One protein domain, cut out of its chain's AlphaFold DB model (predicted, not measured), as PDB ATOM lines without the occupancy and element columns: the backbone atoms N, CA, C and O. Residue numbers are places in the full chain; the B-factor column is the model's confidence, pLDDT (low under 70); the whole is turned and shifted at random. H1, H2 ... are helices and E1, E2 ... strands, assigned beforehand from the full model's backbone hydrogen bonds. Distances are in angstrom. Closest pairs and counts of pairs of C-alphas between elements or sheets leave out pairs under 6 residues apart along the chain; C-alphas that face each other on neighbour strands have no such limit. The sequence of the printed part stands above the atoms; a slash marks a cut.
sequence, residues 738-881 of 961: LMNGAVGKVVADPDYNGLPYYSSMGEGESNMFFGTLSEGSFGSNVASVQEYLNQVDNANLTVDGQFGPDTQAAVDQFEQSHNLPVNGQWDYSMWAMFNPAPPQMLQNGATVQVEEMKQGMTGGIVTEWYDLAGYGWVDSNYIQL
ATOM      1  N   LEU A 738      16.431  36.710  -4.958       88.44
ATOM      2  CA  LEU A 738      15.993  37.915  -4.262       88.44
ATOM      3  C   LEU A 738      17.215  38.790  -3.952       88.44
ATOM      4  O   LEU A 738      18.110  38.372  -3.213       88.44
ATOM      5  N   MET A 739      17.257  39.982  -4.542       86.75
ATOM      6  CA  MET A 739      18.349  40.955  -4.436       86.75
ATOM      7  C   MET A 739      18.096  42.024  -3.368       86.75
ATOM      8  O   MET A 739      19.060  42.487  -2.762       86.75
ATOM      9  N   ASN A 740      16.825  42.380  -3.147       80.19
ATOM     10  CA  ASN A 740      16.259  43.223  -2.084       80.19
ATOM     11  C   ASN A 740      17.193  44.305  -1.491       80.19
ATOM     12  O   ASN A 740      18.009  44.048  -0.602       80.19
ATOM     13  N   GLY A 741      17.027  45.561  -1.915       84.62
ATOM     14  CA  GLY A 741      17.902  46.676  -1.504       84.62
ATOM     15  C   GLY A 741      19.213  46.769  -2.299       84.62
ATOM     16  O   GLY A 741      20.074  47.607  -2.002       84.62
ATOM     17  N   ALA A 742      19.351  45.944  -3.338       94.19
ATOM     18  CA  ALA A 742      20.256  46.218  -4.440       94.19
ATOM     19  C   ALA A 742      19.818  47.504  -5.158       94.19
ATOM     20  O   ALA A 742      18.630  47.775  -5.332       94.19
ATOM     21  N   VAL A 743      20.786  48.320  -5.563       94.94
ATOM     22  CA  VAL A 743      20.569  49.636  -6.164       94.94
ATOM     23  C   VAL A 743      21.173  49.652  -7.557       94.94
ATOM     24  O   VAL A 743      22.382  49.473  -7.716       94.94
ATOM     25  N   GLY A 744      20.330  49.910  -8.550       95.25
ATOM     26  CA  GLY A 744      20.717  50.051  -9.947       95.25
ATOM     27  C   GLY A 744      20.757  51.510 -10.401       95.25
ATOM     28  O   GLY A 744      20.043  52.374  -9.870       95.25
ATOM     29  N   LYS A 745      21.568  51.778 -11.424       96.00
ATOM     30  CA  LYS A 745      21.459  52.957 -12.281       96.00
ATOM     31  C   LYS A 745      20.933  52.548 -13.645       96.00
ATOM     32  O   LYS A 745      21.563  51.757 -14.333       96.00
ATOM     33  N   VAL A 746      19.809  53.141 -14.033       95.00
ATOM     34  CA  VAL A 746      19.252  52.991 -15.378       95.00
ATOM     35  C   VAL A 746      20.205  53.631 -16.381       95.00
ATOM     36  O   VAL A 746      20.494  54.825 -16.288       95.00
ATOM     37  N   VAL A 747      20.669  52.843 -17.337       91.56
ATOM     38  CA  VAL A 747      21.234  53.286 -18.610       91.56
ATOM     39  C   VAL A 747      20.063  53.393 -19.595       91.56
ATOM     40  O   VAL A 747      19.072  52.681 -19.452       91.56
ATOM     41  N   ALA A 748      20.118  54.309 -20.562       85.75
ATOM     42  CA  ALA A 748      19.173  54.242 -21.677       85.75
ATOM     43  C   ALA A 748      19.552  53.079 -22.596       85.75
ATOM     44  O   ALA A 748      20.721  52.950 -22.965       85.75
ATOM     45  N   ASP A 749      18.554  52.303 -22.994       84.75
ATOM     46  CA  ASP A 749      18.637  51.485 -24.197       84.75
ATOM     47  C   ASP A 749      18.880  52.418 -25.419       84.75
ATOM     48  O   ASP A 749      18.470  53.583 -25.385       84.75
ATOM     49  N   PRO A 750      19.644  52.004 -26.449       82.25
ATOM     50  CA  PRO A 750      19.956  52.862 -27.593       82.25
ATOM     51  C   PRO A 750      18.788  53.051 -28.576       82.25
ATOM     52  O   PRO A 750      18.756  54.073 -29.267       82.25
ATOM     53  N   ASP A 751      17.858  52.098 -28.649       82.06
ATOM     54  CA  ASP A 751      16.694  52.110 -29.535       82.06
ATOM     55  C   ASP A 751      15.492  52.803 -28.859       82.06
ATOM     56  O   ASP A 751      14.773  53.595 -29.481       82.06
ATOM     57  N   TYR A 752      15.311  52.604 -27.549       78.50
ATOM     58  CA  TYR A 752      14.283  53.287 -26.756       78.50
ATOM     59  C   TYR A 752      14.765  54.632 -26.170       78.50
ATOM     60  O   TYR A 752      15.886  54.792 -25.708       78.50
ATOM     61  N   ASN A 753      13.881  55.635 -26.064       79.38
ATOM     62  CA  ASN A 753      14.204  56.911 -25.393       79.38
ATOM     63  C   ASN A 753      14.096  56.804 -23.850       79.38
ATOM     64  O   ASN A 753      13.346  57.546 -23.207       79.38
ATOM     65  N   GLY A 754      14.801  55.830 -23.271       86.00
ATOM     66  CA  GLY A 754      14.703  55.400 -21.877       86.00
ATOM     67  C   GLY A 754      15.027  53.910 -21.738       86.00
ATOM     68  O   GLY A 754      15.747  53.360 -22.560       86.00
ATOM     69  N   LEU A 755      14.482  53.266 -20.709       89.75
ATOM     70  CA  LEU A 755      14.461  51.807 -20.560       89.75
ATOM     71  C   LEU A 755      12.997  51.362 -20.385       89.75
ATOM     72  O   LEU A 755      12.359  51.834 -19.434       89.75
ATOM     73  N   PRO A 756      12.432  50.528 -21.280       88.56
ATOM     74  CA  PRO A 756      11.091  49.973 -21.097       88.56
ATOM     75  C   PRO A 756      11.022  49.047 -19.876       88.56
ATOM     76  O   PRO A 756      12.009  48.405 -19.526       88.56
ATOM     77  N   TYR A 757       9.844  48.948 -19.255       89.50
ATOM     78  CA  TYR A 757       9.553  47.936 -18.235       89.50
ATOM     79  C   TYR A 757       8.186  47.274 -18.436       89.50
ATOM     80  O   TYR A 757       7.265  47.867 -19.006       89.50
ATOM     81  N   TYR A 758       8.067  46.044 -17.934       85.38
ATOM     82  CA  TYR A 758       6.974  45.111 -18.218       85.38
ATOM     83  C   TYR A 758       6.380  44.522 -16.929       85.38
ATOM     84  O   TYR A 758       7.055  44.416 -15.904       85.38
ATOM     85  N   SER A 759       5.111  44.105 -16.949       82.19
ATOM     86  CA  SER A 759       4.441  43.531 -15.769       82.19
ATOM     87  C   SER A 759       4.872  42.090 -15.459       82.19
ATOM     88  O   SER A 759       4.622  41.586 -14.363       82.19
ATOM     89  N   SER A 760       5.542  41.430 -16.408       76.94
ATOM     90  CA  SER A 760       6.197  40.131 -16.231       76.94
ATOM     91  C   SER A 760       7.356  39.954 -17.215       76.94
ATOM     92  O   SER A 760       7.353  40.560 -18.284       76.94
ATOM     93  N   MET A 761       8.312  39.080 -16.886       72.69
ATOM     94  CA  MET A 761       9.450  38.747 -17.758       72.69
ATOM     95  C   MET A 761       9.006  38.318 -19.168       72.69
ATOM     96  O   MET A 761       9.409  38.937 -20.143       72.69
ATOM     97  N   GLY A 762       8.078  37.357 -19.273       70.31
ATOM     98  CA  GLY A 762       7.575  36.865 -20.565       70.31
ATOM     99  C   GLY A 762       6.783  37.894 -21.386       70.31
ATOM    100  O   GLY A 762       6.680  37.764 -22.604       70.31
ATOM    101  N   GLU A 763       6.247  38.946 -20.753       74.44
ATOM    102  CA  GLU A 763       5.711  40.105 -21.482       74.44
ATOM    103  C   GLU A 763       6.857  40.902 -22.122       74.44
ATOM    104  O   GLU A 763       6.752  41.270 -23.288       74.44
ATOM    105  N   GLY A 764       7.974  41.095 -21.414       74.38
ATOM    106  CA  GLY A 764       9.199  41.678 -21.965       74.38
ATOM    107  C   GLY A 764       9.795  40.849 -23.107       74.38
ATOM    108  O   GLY A 764       9.999  41.384 -24.193       74.38
ATOM    109  N   GLU A 765       9.958  39.535 -22.919       67.50
ATOM    110  CA  GLU A 765      10.458  38.577 -23.932       67.50
ATOM    111  C   GLU A 765       9.573  38.461 -25.196       67.50
ATOM    112  O   GLU A 765       9.958  37.791 -26.157       67.50
ATOM    113  N   SER A 766       8.395  39.102 -25.194       68.88
ATOM    114  CA  SER A 766       7.450  39.165 -26.322       68.88
ATOM    115  C   SER A 766       7.209  40.584 -26.871       68.88
ATOM    116  O   SER A 766       6.612  40.726 -27.934       68.88
ATOM    117  N   ASN A 767       7.592  41.648 -26.148       73.81
ATOM    118  CA  ASN A 767       7.236  43.043 -26.479       73.81
ATOM    119  C   ASN A 767       8.424  44.026 -26.459       73.81
ATOM    120  O   ASN A 767       8.253  45.198 -26.824       73.81
ATOM    121  N   MET A 768       9.609  43.587 -26.033       74.62
ATOM    122  CA  MET A 768      10.851  44.356 -26.123       74.62
ATOM    123  C   MET A 768      11.576  44.058 -27.437       74.62
ATOM    124  O   MET A 768      11.539  42.940 -27.943       74.62
ATOM    125  N   PHE A 769      12.227  45.068 -28.002       75.19
ATOM    126  CA  PHE A 769      13.094  44.920 -29.162       75.19
ATOM    127  C   PHE A 769      14.482  44.456 -28.705       75.19
ATOM    128  O   PHE A 769      15.107  45.120 -27.886       75.19
ATOM    129  N   PHE A 770      14.970  43.334 -29.240       64.19
ATOM    130  CA  PHE A 770      16.288  42.757 -28.914       64.19
ATOM    131  C   PHE A 770      17.313  42.983 -30.040       64.19
ATOM    132  O   PHE A 770      18.218  42.175 -30.252       64.19
ATOM    133  N   GLY A 771      17.145  44.068 -30.798       69.62
ATOM    134  CA  GLY A 771      17.888  44.335 -32.025       69.62
ATOM    135  C   GLY A 771      17.190  43.826 -33.291       69.62
ATOM    136  O   GLY A 771      16.215  43.072 -33.253       69.62
ATOM    137  N   THR A 772      17.700  44.286 -34.434       77.25
ATOM    138  CA  THR A 772      17.126  44.065 -35.766       77.25
ATOM    139  C   THR A 772      17.037  42.585 -36.143       77.25
ATOM    140  O   THR A 772      18.032  41.863 -36.091       77.25
ATOM    141  N   LEU A 773      15.860  42.156 -36.609       72.25
ATOM    142  CA  LEU A 773      15.622  40.802 -37.121       72.25
ATOM    143  C   LEU A 773      15.785  40.779 -38.654       72.25
ATOM    144  O   LEU A 773      15.415  41.737 -39.328       72.25
ATOM    145  N   SER A 774      16.332  39.708 -39.225       75.25
ATOM    146  CA  SER A 774      16.528  39.546 -40.683       75.25
ATOM    147  C   SER A 774      16.634  38.063 -41.055       75.25
ATOM    148  O   SER A 774      16.593  37.232 -40.150       75.25
ATOM    149  N   GLU A 775      16.783  37.702 -42.340       61.22
ATOM    150  CA  GLU A 775      16.913  36.292 -42.756       61.22
ATOM    151  C   GLU A 775      17.915  35.500 -41.883       61.22
ATOM    152  O   GLU A 775      19.109  35.805 -41.824       61.22
ATOM    153  N   GLY A 776      17.419  34.465 -41.195       46.53
ATOM    154  CA  GLY A 776      18.183  33.647 -40.245       46.53
ATOM    155  C   GLY A 776      18.044  34.023 -38.761       46.53
ATOM    156  O   GLY A 776      18.551  33.288 -37.915       46.53
ATOM    157  N   SER A 777      17.342  35.106 -38.409       47.41
ATOM    158  CA  SER A 777      16.878  35.353 -37.034       47.41
ATOM    159  C   SER A 777      15.822  34.323 -36.609       47.41
ATOM    160  O   SER A 777      15.056  33.831 -37.438       47.41
ATOM    161  N   PHE A 778      15.737  34.021 -35.310       48.38
ATOM    162  CA  PHE A 778      14.747  33.087 -34.765       48.38
ATOM    163  C   PHE A 778      14.289  33.446 -33.338       48.38
ATOM    164  O   PHE A 778      14.968  34.188 -32.627       48.38
ATOM    165  N   GLY A 779      13.141  32.909 -32.912       46.97
ATOM    166  CA  GLY A 779      12.602  33.023 -31.548       46.97
ATOM    167  C   GLY A 779      11.288  33.810 -31.432       46.97
ATOM    168  O   GLY A 779      10.644  34.124 -32.432       46.97
ATOM    169  N   SER A 780      10.895  34.137 -30.192       51.31
ATOM    170  CA  SER A 780       9.627  34.815 -29.851       51.31
ATOM    171  C   SER A 780       9.382  36.077 -30.679       51.31
ATOM    172  O   SER A 780       8.345  36.196 -31.325       51.31
ATOM    173  N   ASN A 781      10.370  36.971 -30.740       60.34
ATOM    174  CA  ASN A 781      10.279  38.244 -31.461       60.34
ATOM    175  C   ASN A 781       9.967  38.056 -32.955       60.34
ATOM    176  O   ASN A 781       9.240  38.851 -33.545       60.34
ATOM    177  N   VAL A 782      10.486  36.985 -33.567       63.28
ATOM    178  CA  VAL A 782      10.207  36.647 -34.967       63.28
ATOM    179  C   VAL A 782       8.777  36.135 -35.127       63.28
ATOM    180  O   VAL A 782       8.084  36.571 -36.041       63.28
ATOM    181  N   ALA A 783       8.304  35.280 -34.214       59.28
ATOM    182  CA  ALA A 783       6.917  34.815 -34.212       59.28
ATOM    183  C   ALA A 783       5.931  35.989 -34.055       59.28
ATOM    184  O   ALA A 783       4.955  36.074 -34.797       59.28
ATOM    185  N   SER A 784       6.223  36.953 -33.175       69.31
ATOM    186  CA  SER A 784       5.424  38.177 -33.016       69.31
ATOM    187  C   SER A 784       5.387  39.035 -34.288       69.31
ATOM    188  O   SER A 784       4.333  39.564 -34.641       69.31
ATOM    189  N   VAL A 785       6.498  39.132 -35.028       78.56
ATOM    190  CA  VAL A 785       6.540  39.814 -36.336       78.56
ATOM    191  C   VAL A 785       5.748  39.048 -37.399       78.56
ATOM    192  O   VAL A 785       4.992  39.666 -38.149       78.56
ATOM    193  N   GLN A 786       5.833  37.714 -37.434       79.06
ATOM    194  CA  GLN A 786       5.018  36.878 -38.325       79.06
ATOM    195  C   GLN A 786       3.513  37.035 -38.035       79.06
ATOM    196  O   GLN A 786       2.721  37.214 -38.962       79.06
ATOM    197  N   GLU A 787       3.109  37.033 -36.759       79.88
ATOM    198  CA  GLU A 787       1.728  37.309 -36.340       79.88
ATOM    199  C   GLU A 787       1.263  38.710 -36.749       79.88
ATOM    200  O   GLU A 787       0.143  38.862 -37.245       79.88
ATOM    201  N   TYR A 788       2.109  39.730 -36.584       85.12
ATOM    202  CA  TYR A 788       1.779  41.101 -36.966       85.12
ATOM    203  C   TYR A 788       1.591  41.248 -38.480       85.12
ATOM    204  O   TYR A 788       0.536  41.712 -38.915       85.12
ATOM    205  N   LEU A 789       2.546  40.778 -39.289       87.75
ATOM    206  CA  LEU A 789       2.477  40.786 -40.760       87.75
ATOM    207  C   LEU A 789       1.247  40.028 -41.288       87.75
ATOM    208  O   LEU A 789       0.615  40.443 -42.264       87.75
ATOM    209  N   ASN A 790       0.853  38.950 -40.606       86.31
ATOM    210  CA  ASN A 790      -0.387  38.227 -40.881       86.31
ATOM    211  C   ASN A 790      -1.654  39.041 -40.575       86.31
ATOM    212  O   ASN A 790      -2.647  38.896 -41.290       86.31
ATOM    213  N   GLN A 791      -1.637  39.888 -39.542       83.88
ATOM    214  CA  GLN A 791      -2.775  40.728 -39.156       83.88
ATOM    215  C   GLN A 791      -2.914  42.008 -39.993       83.88
ATOM    216  O   GLN A 791      -4.047  42.394 -40.284       83.88
ATOM    217  N   VAL A 792      -1.810  42.674 -40.360       80.94
ATOM    218  CA  VAL A 792      -1.856  43.995 -41.023       80.94
ATOM    219  C   VAL A 792      -1.829  43.922 -42.549       80.94
ATOM    220  O   VAL A 792      -2.675  44.544 -43.191       80.94
ATOM    221  N   ASP A 793      -0.942  43.104 -43.121       80.19
ATOM    222  CA  ASP A 793      -0.718  43.013 -44.574       80.19
ATOM    223  C   ASP A 793      -1.228  41.686 -45.170       80.19
ATOM    224  O   ASP A 793      -1.049  41.413 -46.357       80.19
ATOM    225  N   ASN A 794      -1.916  40.862 -44.364       83.00
ATOM    226  CA  ASN A 794      -2.451  39.555 -44.759       83.00
ATOM    227  C   ASN A 794      -1.383  38.631 -45.383       83.00
ATOM    228  O   ASN A 794      -1.664  37.926 -46.353       83.00
ATOM    229  N   ALA A 795      -0.167  38.617 -44.825       80.25
ATOM    230  CA  ALA A 795       0.991  37.928 -45.406       80.25
ATOM    231  C   ALA A 795       0.828  36.397 -45.594       80.25
ATOM    232  O   ALA A 795       1.385  35.833 -46.530       80.25
ATOM    233  N   ASN A 796       0.008  35.734 -44.768       83.88
ATOM    234  CA  ASN A 796      -0.205  34.273 -44.723       83.88
ATOM    235  C   ASN A 796       1.065  33.452 -44.414       83.88
ATOM    236  O   ASN A 796       1.219  32.330 -44.893       83.88
ATOM    237  N   LEU A 797       1.952  34.014 -43.594       68.06
ATOM    238  CA  LEU A 797       3.123  33.348 -43.032       68.06
ATOM    239  C   LEU A 797       2.713  32.232 -42.069       68.06
ATOM    240  O   LEU A 797       1.762  32.389 -41.295       68.06
ATOM    241  N   THR A 798       3.501  31.161 -42.028       71.56
ATOM    242  CA  THR A 798       3.561  30.297 -40.845       71.56
ATOM    243  C   THR A 798       4.083  31.121 -39.667       71.56
ATOM    244  O   THR A 798       4.991  31.932 -39.830       71.56
ATOM    245  N   VAL A 799       3.508  30.932 -38.478       56.75
ATOM    246  CA  VAL A 799       4.054  31.477 -37.227       56.75
ATOM    247  C   VAL A 799       4.885  30.368 -36.592       56.75
ATOM    248  O   VAL A 799       4.382  29.565 -35.811       56.75
ATOM    249  N   ASP A 800       6.140  30.275 -37.020       45.03
ATOM    250  CA  ASP A 800       7.111  29.248 -36.618       45.03
ATOM    251  C   ASP A 800       8.312  29.829 -35.853       45.03
ATOM    252  O   ASP A 800       9.171  29.083 -35.383       45.03
ATOM    253  N   GLY A 801       8.383  31.155 -35.715       46.19
ATOM    254  CA  GLY A 801       9.501  31.842 -35.083       46.19
ATOM    255  C   GLY A 801      10.784  31.824 -35.912       46.19
ATOM    256  O   GLY A 801      11.844  32.062 -35.343       46.19
ATOM    257  N   GLN A 802      10.719  31.554 -37.221       49.62
ATOM    258  CA  GLN A 802      11.864  31.547 -38.135       49.62
ATOM    259  C   GLN A 802      11.773  32.689 -39.153       49.62
ATOM    260  O   GLN A 802      10.816  32.828 -39.919       49.62
ATOM    261  N   PHE A 803      12.819  33.509 -39.232       54.31
ATOM    262  CA  PHE A 803      12.893  34.582 -40.215       54.31
ATOM    263  C   PHE A 803      13.426  33.981 -41.524       54.31
ATOM    264  O   PHE A 803      14.585  34.151 -41.892       54.31
ATOM    265  N   GLY A 804      12.594  33.160 -42.166       49.75
ATOM    266  CA  GLY A 804      12.887  32.520 -43.446       49.75
ATOM    267  C   GLY A 804      12.552  33.407 -44.655       49.75
ATOM    268  O   GLY A 804      12.055  34.522 -44.481       49.75
ATOM    269  N   PRO A 805      12.756  32.906 -45.888       57.53
ATOM    270  CA  PRO A 805      12.507  33.655 -47.123       57.53
ATOM    271  C   PRO A 805      11.080  34.199 -47.277       57.53
ATOM    272  O   PRO A 805      10.903  35.269 -47.851       57.53
ATOM    273  N   ASP A 806      10.068  33.502 -46.752       66.56
ATOM    274  CA  ASP A 806       8.680  33.977 -46.799       66.56
ATOM    275  C   ASP A 806       8.454  35.129 -45.801       66.56
ATOM    276  O   ASP A 806       7.881  36.153 -46.171       66.56
ATOM    277  N   THR A 807       8.988  35.024 -44.573       75.00
ATOM    278  CA  THR A 807       9.000  36.118 -43.579       75.00
ATOM    279  C   THR A 807       9.728  37.345 -44.138       75.00
ATOM    280  O   THR A 807       9.189  38.448 -44.104       75.00
ATOM    281  N   GLN A 808      10.907  37.145 -44.736       78.88
ATOM    282  CA  GLN A 808      11.692  38.170 -45.432       78.88
ATOM    283  C   GLN A 808      10.876  38.849 -46.548       78.88
ATOM    284  O   GLN A 808      10.780  40.073 -46.577       78.88
ATOM    285  N   ALA A 809      10.221  38.075 -47.420       77.88
ATOM    286  CA  ALA A 809       9.395  38.615 -48.500       77.88
ATOM    287  C   ALA A 809       8.157  39.377 -47.989       77.88
ATOM    288  O   ALA A 809       7.723  40.344 -48.616       77.88
ATOM    289  N   ALA A 810       7.588  38.978 -46.848       86.62
ATOM    290  CA  ALA A 810       6.505  39.714 -46.202       86.62
ATOM    291  C   ALA A 810       6.983  41.033 -45.572       86.62
ATOM    292  O   ALA A 810       6.263  42.026 -45.668       86.62
ATOM    293  N   VAL A 811       8.196  41.083 -45.007       89.19
ATOM    294  CA  VAL A 811       8.817  42.348 -44.568       89.19
ATOM    295  C   VAL A 811       9.109  43.249 -45.768       89.19
ATOM    296  O   VAL A 811       8.684  44.401 -45.753       89.19
ATOM    297  N   ASP A 812       9.687  42.720 -46.855       85.88
ATOM    298  CA  ASP A 812       9.884  43.472 -48.105       85.88
ATOM    299  C   ASP A 812       8.557  44.075 -48.618       85.88
ATOM    300  O   ASP A 812       8.536  45.200 -49.126       85.88
ATOM    301  N   GLN A 813       7.438  43.337 -48.530       85.75
ATOM    302  CA  GLN A 813       6.109  43.839 -48.912       85.75
ATOM    303  C   GLN A 813       5.547  44.869 -47.928       85.75
ATOM    304  O   GLN A 813       4.991  45.866 -48.386       85.75
ATOM    305  N   PHE A 814       5.729  44.684 -46.620       91.56
ATOM    306  CA  PHE A 814       5.309  45.641 -45.594       91.56
ATOM    307  C   PHE A 814       6.055  46.978 -45.720       91.56
ATOM    308  O   PHE A 814       5.449  48.050 -45.667       91.56
ATOM    309  N   GLU A 815       7.362  46.938 -45.987       92.38
ATOM    310  CA  GLU A 815       8.158  48.133 -46.276       92.38
ATOM    311  C   GLU A 815       7.647  48.855 -47.534       92.38
ATOM    312  O   GLU A 815       7.491  50.080 -47.541       92.38
ATOM    313  N   GLN A 816       7.317  48.101 -48.590       89.56
ATOM    314  CA  GLN A 816       6.742  48.642 -49.828       89.56
ATOM    315  C   GLN A 816       5.348  49.253 -49.613       89.56
ATOM    316  O   GLN A 816       5.070  50.325 -50.159       89.56
ATOM    317  N   SER A 817       4.482  48.609 -48.823       86.56
ATOM    318  CA  SER A 817       3.111  49.059 -48.555       86.56
ATOM    319  C   SER A 817       3.067  50.295 -47.645       86.56
ATOM    320  O   SER A 817       2.227  51.174 -47.855       86.56
ATOM    321  N   HIS A 818       4.021  50.421 -46.715       84.69
ATOM    322  CA  HIS A 818       4.125  51.528 -45.754       84.69
ATOM    323  C   HIS A 818       5.105  52.649 -46.158       84.69
ATOM    324  O   HIS A 818       5.327  53.582 -45.386       84.69
ATOM    325  N   ASN A 819       5.657  52.610 -47.378       88.12
ATOM    326  CA  ASN A 819       6.640  53.574 -47.900       88.12
ATOM    327  C   ASN A 819       7.944  53.687 -47.074       88.12
ATOM    328  O   ASN A 819       8.552  54.760 -47.008       88.12
ATOM    329  N   LEU A 820       8.389  52.578 -46.484       87.75
ATOM    330  CA  LEU A 820       9.659  52.460 -45.764       87.75
ATOM    331  C   LEU A 820      10.820  52.116 -46.730       87.75
ATOM    332  O   LEU A 820      10.583  51.789 -47.900       87.75
ATOM    333  N   PRO A 821      12.093  52.214 -46.298       87.31
ATOM    334  CA  PRO A 821      13.234  51.808 -47.115       87.31
ATOM    335  C   PRO A 821      13.267  50.284 -47.250       87.31
ATOM    336  O   PRO A 821      13.549  49.601 -46.273       87.31
ATOM    337  N   VAL A 822      13.017  49.756 -48.452       87.75
ATOM    338  CA  VAL A 822      12.988  48.302 -48.679       87.75
ATOM    339  C   VAL A 822      14.377  47.704 -48.462       87.75
ATOM    340  O   VAL A 822      15.286  47.923 -49.270       87.75
ATOM    341  N   ASN A 823      14.543  46.992 -47.352       84.44
ATOM    342  CA  ASN A 823      15.779  46.324 -46.956       84.44
ATOM    343  C   ASN A 823      15.529  44.947 -46.309       84.44
ATOM    344  O   ASN A 823      16.475  44.173 -46.153       84.44
ATOM    345  N   GLY A 824      14.272  44.637 -45.983       80.44
ATOM    346  CA  GLY A 824      13.808  43.340 -45.516       80.44
ATOM    347  C   GLY A 824      14.281  42.970 -44.110       80.44
ATOM    348  O   GLY A 824      14.210  41.805 -43.727       80.44
ATOM    349  N   GLN A 825      14.783  43.938 -43.340       85.94
ATOM    350  CA  GLN A 825      15.151  43.754 -41.940       85.94
ATOM    351  C   GLN A 825      14.109  44.421 -41.045       85.94
ATOM    352  O   GLN A 825      13.792  45.596 -41.216       85.94
ATOM    353  N   TRP A 826      13.604  43.697 -40.050       82.19
ATOM    354  CA  TRP A 826      12.691  44.251 -39.060       82.19
ATOM    355  C   TRP A 826      13.471  45.030 -37.998       82.19
ATOM    356  O   TRP A 826      13.913  44.474 -36.988       82.19
ATOM    357  N   ASP A 827      13.685  46.317 -38.265       85.56
ATOM    358  CA  ASP A 827      14.352  47.245 -37.353       85.56
ATOM    359  C   ASP A 827      13.401  47.838 -36.292       85.56
ATOM    360  O   ASP A 827      12.190  47.582 -36.269       85.56
ATOM    361  N   TYR A 828      13.953  48.661 -35.397       83.62
ATOM    362  CA  TYR A 828      13.187  49.294 -34.325       83.62
ATOM    363  C   TYR A 828      12.057  50.207 -34.836       83.62
ATOM    364  O   TYR A 828      11.024  50.342 -34.179       83.62
ATOM    365  N   SER A 829      12.209  50.826 -36.013       82.62
ATOM    366  CA  SER A 829      11.178  51.706 -36.574       82.62
ATOM    367  C   SER A 829       9.924  50.923 -36.972       82.62
ATOM    368  O   SER A 829       8.811  51.391 -36.730       82.62
ATOM    369  N   MET A 830      10.100  49.695 -37.470       86.88
ATOM    370  CA  MET A 830       9.009  48.759 -37.758       86.88
ATOM    371  C   MET A 830       8.469  48.102 -36.479       86.88
ATOM    372  O   MET A 830       7.253  47.994 -36.309       86.88
ATOM    373  N   TRP A 831       9.330  47.776 -35.508       81.19
ATOM    374  CA  TRP A 831       8.890  47.314 -34.182       81.19
ATOM    375  C   TRP A 831       7.998  48.344 -33.465       81.19
ATOM    376  O   TRP A 831       6.970  47.988 -32.888       81.19
ATOM    377  N   ALA A 832       8.314  49.636 -33.574       79.69
ATOM    378  CA  ALA A 832       7.496  50.725 -33.038       79.69
ATOM    379  C   ALA A 832       6.153  50.928 -33.779       79.69
ATOM    380  O   ALA A 832       5.251  51.572 -33.240       79.69
ATOM    381  N   MET A 833       5.984  50.376 -34.988       78.44
ATOM    382  CA  MET A 833       4.692  50.325 -35.694       78.44
ATOM    383  C   MET A 833       3.833  49.137 -35.235       78.44
ATOM    384  O   MET A 833       2.607  49.263 -35.172       78.44
ATOM    385  N   PHE A 834       4.465  48.018 -34.862       71.00
ATOM    386  CA  PHE A 834       3.814  46.873 -34.212       71.00
ATOM    387  C   PHE A 834       3.349  47.206 -32.789       71.00
ATOM    388  O   PHE A 834       2.192  46.954 -32.451       71.00
ATOM    389  N   ASN A 835       4.207  47.842 -31.986       67.62
ATOM    390  CA  ASN A 835       3.915  48.219 -30.603       67.62
ATOM    391  C   ASN A 835       3.877  49.758 -30.405       67.62
ATOM    392  O   ASN A 835       4.770  50.335 -29.780       67.62
ATOM    393  N   PRO A 836       2.853  50.464 -30.940       59.22
ATOM    394  CA  PRO A 836       2.799  51.931 -30.974       59.22
ATOM    395  C   PRO A 836       2.390  52.580 -29.642       59.22
ATOM    396  O   PRO A 836       2.382  53.809 -29.525       59.22
ATOM    397  N   ALA A 837       2.009  51.783 -28.640       51.31
ATOM    398  CA  ALA A 837       1.835  52.245 -27.272       51.31
ATOM    399  C   ALA A 837       3.170  52.027 -26.542       51.31
ATOM    400  O   ALA A 837       3.466  50.889 -26.183       51.31
ATOM    401  N   PRO A 838       3.998  53.068 -26.325       53.53
ATOM    402  CA  PRO A 838       5.295  52.863 -25.700       53.53
ATOM    403  C   PRO A 838       5.105  52.262 -24.299       53.53
ATOM    404  O   PRO A 838       4.273  52.778 -23.537       53.53
ATOM    405  N   PRO A 839       5.892  51.234 -23.925       63.53
ATOM    406  CA  PRO A 839       6.057  50.849 -22.531       63.53
ATOM    407  C   PRO A 839       6.346  52.082 -21.671       63.53
ATOM    408  O   PRO A 839       6.876  53.092 -22.148       63.53
ATOM    409  N   GLN A 840       6.006  52.032 -20.386       77.31
ATOM    410  CA  GLN A 840       6.397  53.127 -19.506       77.31
ATOM    411  C   GLN A 840       7.933  53.144 -19.402       77.31
ATOM    412  O   GLN A 840       8.558  52.111 -19.187       77.31
ATOM    413  N   MET A 841       8.540  54.314 -19.630       86.25
ATOM    414  CA  MET A 841       9.992  54.440 -19.809       86.25
ATOM    415  C   MET A 841      10.674  54.966 -18.550       86.25
ATOM    416  O   MET A 841      10.494  56.129 -18.165       86.25
ATOM    417  N   LEU A 842      11.540  54.146 -17.960       90.31
ATOM    418  CA  LEU A 842      12.518  54.609 -16.984       90.31
ATOM    419  C   LEU A 842      13.510  55.571 -17.650       90.31
ATOM    420  O   LEU A 842      13.859  55.442 -18.821       90.31
ATOM    421  N   GLN A 843      13.924  56.593 -16.904       91.62
ATOM    422  CA  GLN A 843      14.758  57.677 -17.426       91.62
ATOM    423  C   GLN A 843      16.246  57.377 -17.221       91.62
ATOM    424  O   GLN A 843      16.642  56.897 -16.159       91.62
ATOM    425  N   ASN A 844      17.077  57.728 -18.205       93.38
ATOM    426  CA  ASN A 844      18.530  57.567 -18.124       93.38
ATOM    427  C   ASN A 844      19.103  58.239 -16.860       93.38
ATOM    428  O   ASN A 844      18.761  59.376 -16.524       93.38
ATOM    429  N   GLY A 845      19.973  57.532 -16.146       92.88
ATOM    430  CA  GLY A 845      20.561  57.958 -14.883       92.88
ATOM    431  C   GLY A 845      19.620  57.890 -13.674       92.88
ATOM    432  O   GLY A 845      20.034  58.302 -12.583       92.88
ATOM    433  N   ALA A 846      18.389  57.378 -13.803       94.44
ATOM    434  CA  ALA A 846      17.515  57.127 -12.657       94.44
ATOM    435  C   ALA A 846      18.153  56.118 -11.686       94.44
ATOM    436  O   ALA A 846      18.849  55.191 -12.095       94.44
ATOM    437  N   THR A 847      17.931  56.315 -10.385       96.38
ATOM    438  CA  THR A 847      18.273  55.319  -9.359       96.38
ATOM    439  C   THR A 847      17.046  54.461  -9.094       96.38
ATOM    440  O   THR A 847      15.999  55.004  -8.749       96.38
ATOM    441  N   VAL A 848      17.193  53.143  -9.200       95.56
ATOM    442  CA  VAL A 848      16.134  52.152  -8.953       95.56
ATOM    443  C   VAL A 848      16.561  51.184  -7.847       95.56
ATOM    444  O   VAL A 848      17.757  51.037  -7.587       95.56
ATOM    445  N   GLN A 849      15.601  50.558  -7.162       95.06
ATOM    446  CA  GLN A 849      15.876  49.365  -6.352       95.06
ATOM    447  C   GLN A 849      15.627  48.134  -7.224       95.06
ATOM    448  O   GLN A 849      14.620  48.107  -7.931       95.06
ATOM    449  N   VAL A 850      16.518  47.148  -7.155       93.44
ATOM    450  CA  VAL A 850      16.315  45.815  -7.731       93.44
ATOM    451  C   VAL A 850      15.874  44.893  -6.598       93.44
ATOM    452  O   VAL A 850      16.590  44.752  -5.602       93.44
ATOM    453  N   GLU A 851      14.688  44.303  -6.728       88.62
ATOM    454  CA  GLU A 851      14.130  43.389  -5.724       88.62
ATOM    455  C   GLU A 851      14.353  41.934  -6.152       88.62
ATOM    456  O   GLU A 851      14.904  41.148  -5.384       88.62
ATOM    457  N   GLU A 852      14.026  41.583  -7.399       89.56
ATOM    458  CA  GLU A 852      14.151  40.219  -7.931       89.56
ATOM    459  C   GLU A 852      15.073  40.156  -9.162       89.56
ATOM    460  O   GLU A 852      15.162  41.102  -9.940       89.56
ATOM    461  N   MET A 853      15.738  39.014  -9.354       88.44
ATOM    462  CA  MET A 853      16.480  38.641 -10.562       88.44
ATOM    463  C   MET A 853      16.031  37.254 -11.038       88.44
ATOM    464  O   MET A 853      15.812  36.342 -10.228       88.44
ATOM    465  N   LYS A 854      15.950  37.097 -12.360       83.19
ATOM    466  CA  LYS A 854      15.640  35.858 -13.083       83.19
ATOM    467  C   LYS A 854      16.588  35.620 -14.256       83.19
ATOM    468  O   LYS A 854      17.345  36.512 -14.635       83.19
ATOM    469  N   GLN A 855      16.511  34.419 -14.822       73.88
ATOM    470  CA  GLN A 855      17.219  34.011 -16.034       73.88
ATOM    471  C   GLN A 855      16.185  33.702 -17.120       73.88
ATOM    472  O   GLN A 855      15.486  32.693 -17.047       73.88
ATOM    473  N   GLY A 856      16.072  34.602 -18.093       58.69
ATOM    474  CA  GLY A 856      15.231  34.439 -19.275       58.69
ATOM    475  C   GLY A 856      15.956  33.733 -20.416       58.69
ATOM    476  O   GLY A 856      17.171  33.527 -20.380       58.69
ATOM    477  N   MET A 857      15.188  33.370 -21.440       46.62
ATOM    478  CA  MET A 857      15.642  32.614 -22.609       46.62
ATOM    479  C   MET A 857      15.097  33.275 -23.875       46.62
ATOM    480  O   MET A 857      14.109  32.838 -24.465       46.62
ATOM    481  N   THR A 858      15.741  34.358 -24.305       40.88
ATOM    482  CA  THR A 858      15.281  35.163 -25.443       40.88
ATOM    483  C   THR A 858      16.121  34.867 -26.683       40.88
ATOM    484  O   THR A 858      17.338  35.006 -26.662       40.88
ATOM    485  N   GLY A 859      15.493  34.423 -27.778       35.38
ATOM    486  CA  GLY A 859      16.212  34.091 -29.021       35.38
ATOM    487  C   GLY A 859      17.262  32.975 -28.870       35.38
ATOM    488  O   GLY A 859      18.221  32.926 -29.632       35.38
ATOM    489  N   GLY A 860      17.120  32.109 -27.860       37.69
ATOM    490  CA  GLY A 860      18.113  31.085 -27.506       37.69
ATOM    491  C   GLY A 860      19.317  31.595 -26.699       37.69
ATOM    492  O   GLY A 860      20.212  30.801 -26.408       37.69
ATOM    493  N   ILE A 861      19.339  32.882 -26.332       43.41
ATOM    494  CA  ILE A 861      20.342  33.514 -25.466       43.41
ATOM    495  C   ILE A 861      19.818  33.551 -24.026       43.41
ATOM    496  O   ILE A 861      18.640  33.818 -23.782       43.41
ATOM    497  N   VAL A 862      20.712  33.290 -23.073       52.34
ATOM    498  CA  VAL A 862      20.440  33.391 -21.633       52.34
ATOM    499  C   VAL A 862      20.592  34.848 -21.208       52.34
ATOM    500  O   VAL A 862      21.705  35.375 -21.211       52.34
ATOM    501  N   THR A 863      19.483  35.487 -20.842       64.38
ATOM    502  CA  THR A 863      19.427  36.920 -20.516       64.38
ATOM    503  C   THR A 863      18.988  37.107 -19.067       64.38
ATOM    504  O   THR A 863      17.938  36.612 -18.662       64.38
ATOM    505  N   GLU A 864      19.768  37.835 -18.269       79.00
ATOM    506  CA  GLU A 864      19.352  38.225 -16.917       79.00
ATOM    507  C   GLU A 864      18.214  39.263 -16.982       79.00
ATOM    508  O   GLU A 864      18.293  40.246 -17.715       79.00
ATOM    509  N   TRP A 865      17.173  39.079 -16.169       84.56
ATOM    510  CA  TRP A 865      16.056  40.024 -16.041       84.56
ATOM    511  C   TRP A 865      15.898  40.484 -14.595       84.56
ATOM    512  O   TRP A 865      15.946  39.659 -13.679       84.56
ATOM    513  N   TYR A 866      15.669  41.781 -14.382       91.38
ATOM    514  CA  TYR A 866      15.561  42.404 -13.056       91.38
ATOM    515  C   TYR A 866      14.150  42.966 -12.814       91.38
ATOM    516  O   TYR A 866      13.655  43.739 -13.632       91.38
ATOM    517  N   ASP A 867      13.521  42.643 -11.678       92.06
ATOM    518  CA  ASP A 867      12.311  43.334 -11.202       92.06
ATOM    519  C   ASP A 867      12.693  44.572 -10.388       92.06
ATOM    520  O   ASP A 867      13.471  44.509  -9.425       92.06
ATOM    521  N   LEU A 868      12.139  45.712 -10.791       91.81
ATOM    522  CA  LEU A 868      12.422  47.014 -10.212       91.81
ATOM    523  C   LEU A 868      11.255  47.506  -9.359       91.81
ATOM    524  O   LEU A 868      10.126  47.642  -9.840       91.81
ATOM    525  N   ALA A 869      11.552  47.869  -8.108       90.06
ATOM    526  CA  ALA A 869      10.551  48.216  -7.101       90.06
ATOM    527  C   ALA A 869       9.572  49.309  -7.569       90.06
ATOM    528  O   ALA A 869       9.919  50.489  -7.659       90.06
ATOM    529  N   GLY A 870       8.318  48.917  -7.809       85.94
ATOM    530  CA  GLY A 870       7.243  49.822  -8.231       85.94
ATOM    531  C   GLY A 870       7.165  50.094  -9.739       85.94
ATOM    532  O   GLY A 870       6.352  50.928 -10.136       85.94
ATOM    533  N   TYR A 871       7.957  49.393 -10.554       87.31
ATOM    534  CA  TYR A 871       7.941  49.469 -12.016       87.31
ATOM    535  C   TYR A 871       7.626  48.103 -12.645       87.31
ATOM    536  O   TYR A 871       6.615  47.980 -13.334       87.31
ATOM    537  N   GLY A 872       8.430  47.075 -12.353       88.75
ATOM    538  CA  GLY A 872       8.331  45.740 -12.956       88.75
ATOM    539  C   GLY A 872       9.641  45.286 -13.607       88.75
ATOM    540  O   GLY A 872      10.713  45.787 -13.267       88.75
ATOM    541  N   TRP A 873       9.542  44.351 -14.552       89.44
ATOM    542  CA  TRP A 873      10.667  43.638 -15.163       89.44
ATOM    543  C   TRP A 873      11.350  44.446 -16.269       89.44
ATOM    544  O   TRP A 873      10.672  45.017 -17.126       89.44
ATOM    545  N   VAL A 874      12.684  44.439 -16.270       88.69
ATOM    546  CA  VAL A 874      13.557  45.029 -17.300       88.69
ATOM    547  C   VAL A 874      14.703  44.088 -17.668       88.69
ATOM    548  O   VAL A 874      15.095  43.238 -16.864       88.69
ATOM    549  N   ASP A 875      15.275  44.295 -18.851       84.75
ATOM    550  CA  ASP A 875      16.567  43.730 -19.246       84.75
ATOM    551  C   ASP A 875      17.689  44.254 -18.323       84.75
ATOM    552  O   ASP A 875      17.804  45.464 -18.082       84.75
ATOM    553  N   SER A 876      18.509  43.345 -17.788       86.19
ATOM    554  CA  SER A 876      19.628  43.682 -16.902       86.19
ATOM    555  C   SER A 876      20.732  44.491 -17.580       86.19
ATOM    556  O   SER A 876      21.390  45.284 -16.902       86.19
ATOM    557  N   ASN A 877      20.917  44.353 -18.901       83.25
ATOM    558  CA  ASN A 877      21.990  45.003 -19.665       83.25
ATOM    559  C   ASN A 877      21.960  46.537 -19.535       83.25
ATOM    560  O   ASN A 877      22.980  47.209 -19.705       83.25
ATOM    561  N   TYR A 878      20.797  47.095 -19.187       88.06
ATOM    562  CA  TYR A 878      20.574  48.527 -19.005       88.06
ATOM    563  C   TYR A 878      20.466  48.961 -17.534       88.06
ATOM    564  O   TYR A 878      20.113  50.107 -17.253       88.06
ATOM    565  N   ILE A 879      20.807  48.094 -16.573       92.50
ATOM    566  CA  ILE A 879      20.837  48.401 -15.137       92.50
ATOM    567  C   ILE A 879      22.253  48.217 -14.583       92.50
ATOM    568  O   ILE A 879      22.619  47.150 -14.100       92.50
ATOM    569  N   GLN A 880      23.034  49.300 -14.558       93.06
ATOM    570  CA  GLN A 880      24.363  49.278 -13.946       93.06
ATOM    571  C   GLN A 880      24.244  49.138 -12.421       93.06
ATOM    572  O   GLN A 880      23.773  50.058 -11.735       93.06
ATOM    573  N   LEU A 881      24.705  48.024 -11.859       93.88
ATOM    574  CA  LEU A 881      24.596  47.749 -10.428       93.88
ATOM    575  C   LEU A 881      25.592  48.606  -9.629       93.88
ATOM    576  O   LEU A 881      26.758  48.767  -9.976       93.88
TER     577      LEU A 881
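What this domain is: This is residues 738 to 881 of the 961 residues of the protein "Putative peptidoglycan binding domain-containing protein" of Alicyclobacillus montanus (UniProt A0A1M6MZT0). The domain has two lobes end to end: at one end a strongly twisted, curled sheet of five strands with the short helix H1 packed on it, at the other a loose group of three helices, H2, H3 and H4. H1 touches H2 between the lobes. The printed part has 144 residues, with four named helices and five named strands in the order E1 H1 H2 H3 H4 E2 E3 E4 E5; the sheet, E4 E3 E2 E1 E5, is antiparallel and the class is mixed. It is compact by its radius of gyration of the C-alphas, 16.3 A, yet elongated, with spans of 48 by 26 by 20 A.

How they stand to each other: E1, residues 738 to 746, is an inner strand that bends by 81 degrees at residue 741. H1, residues 761 to 767, is on the sheet; its closest C-alphas to E4, residues 872 to 875, are those of Met 761 and Trp 873, 5.7 A apart. H2, residues 780 to 792, touches H1 with residues 780 to 784 alone, closest at the C-alphas of Ser 766 and Asn 781, 5.9 A, at a steep tilt of 40 degrees. H3, residues 805 to 817, touches H2, closest at the C-alphas of Gln 786 and Thr 807, 6.6 A, at a steep tilt of 49 degrees. H4, residues 828 to 834, is close to H2 but not clearly touching, with the C-alphas of Tyr 788 and Phe 834 6.7 A apart. In H1, H2, H3 and H4 every O i to N i+4 pair is within hydrogen-bond range. E2, residues 847 to 858, bends by 82 degrees at residue 851 and is antiparallel to E1, with N 848 and O 744 at 3.0 A. E3, residues 861 to 868, forms a hairpin with E2, with N 856 and O 863 at 2.8 A, and another with E4, with N 866 and O 874 at 2.9 A; E2, E3 and E4 are a meander, each strand the antiparallel neighbour of the one before. E5, residues 879 to 881, is an edge strand antiparallel to E1, with N 745 and O 880 at 2.8 A.

Where its parts are: E1 begins at C-alpha 738 (15.993, 37.915, -4.262) and is 19.0 A long. H2 measures 18.5 A and H3 18.1 A, E2 26.0 A and E3 21.9 A. H3 begins at C-alpha 805 (12.507, 33.655, -47.123), and E5 ends at C-alpha 881 (24.596, 47.749, -10.428).

The domain as a whole: The two farthest C-alphas, those of Gly 741 and Gln 816, are 49.6 A apart. The printed part has no cut. The links E1 to H1, H1 to H2, H2 to H3 and H4 to E2 are long; residues 755 to 756 pair antiparallel with residues 841 to 842. Mean pLDDT of the printed part is 77.6, and 36 residues are under 70, among them 775 to 784 and 856 to 863.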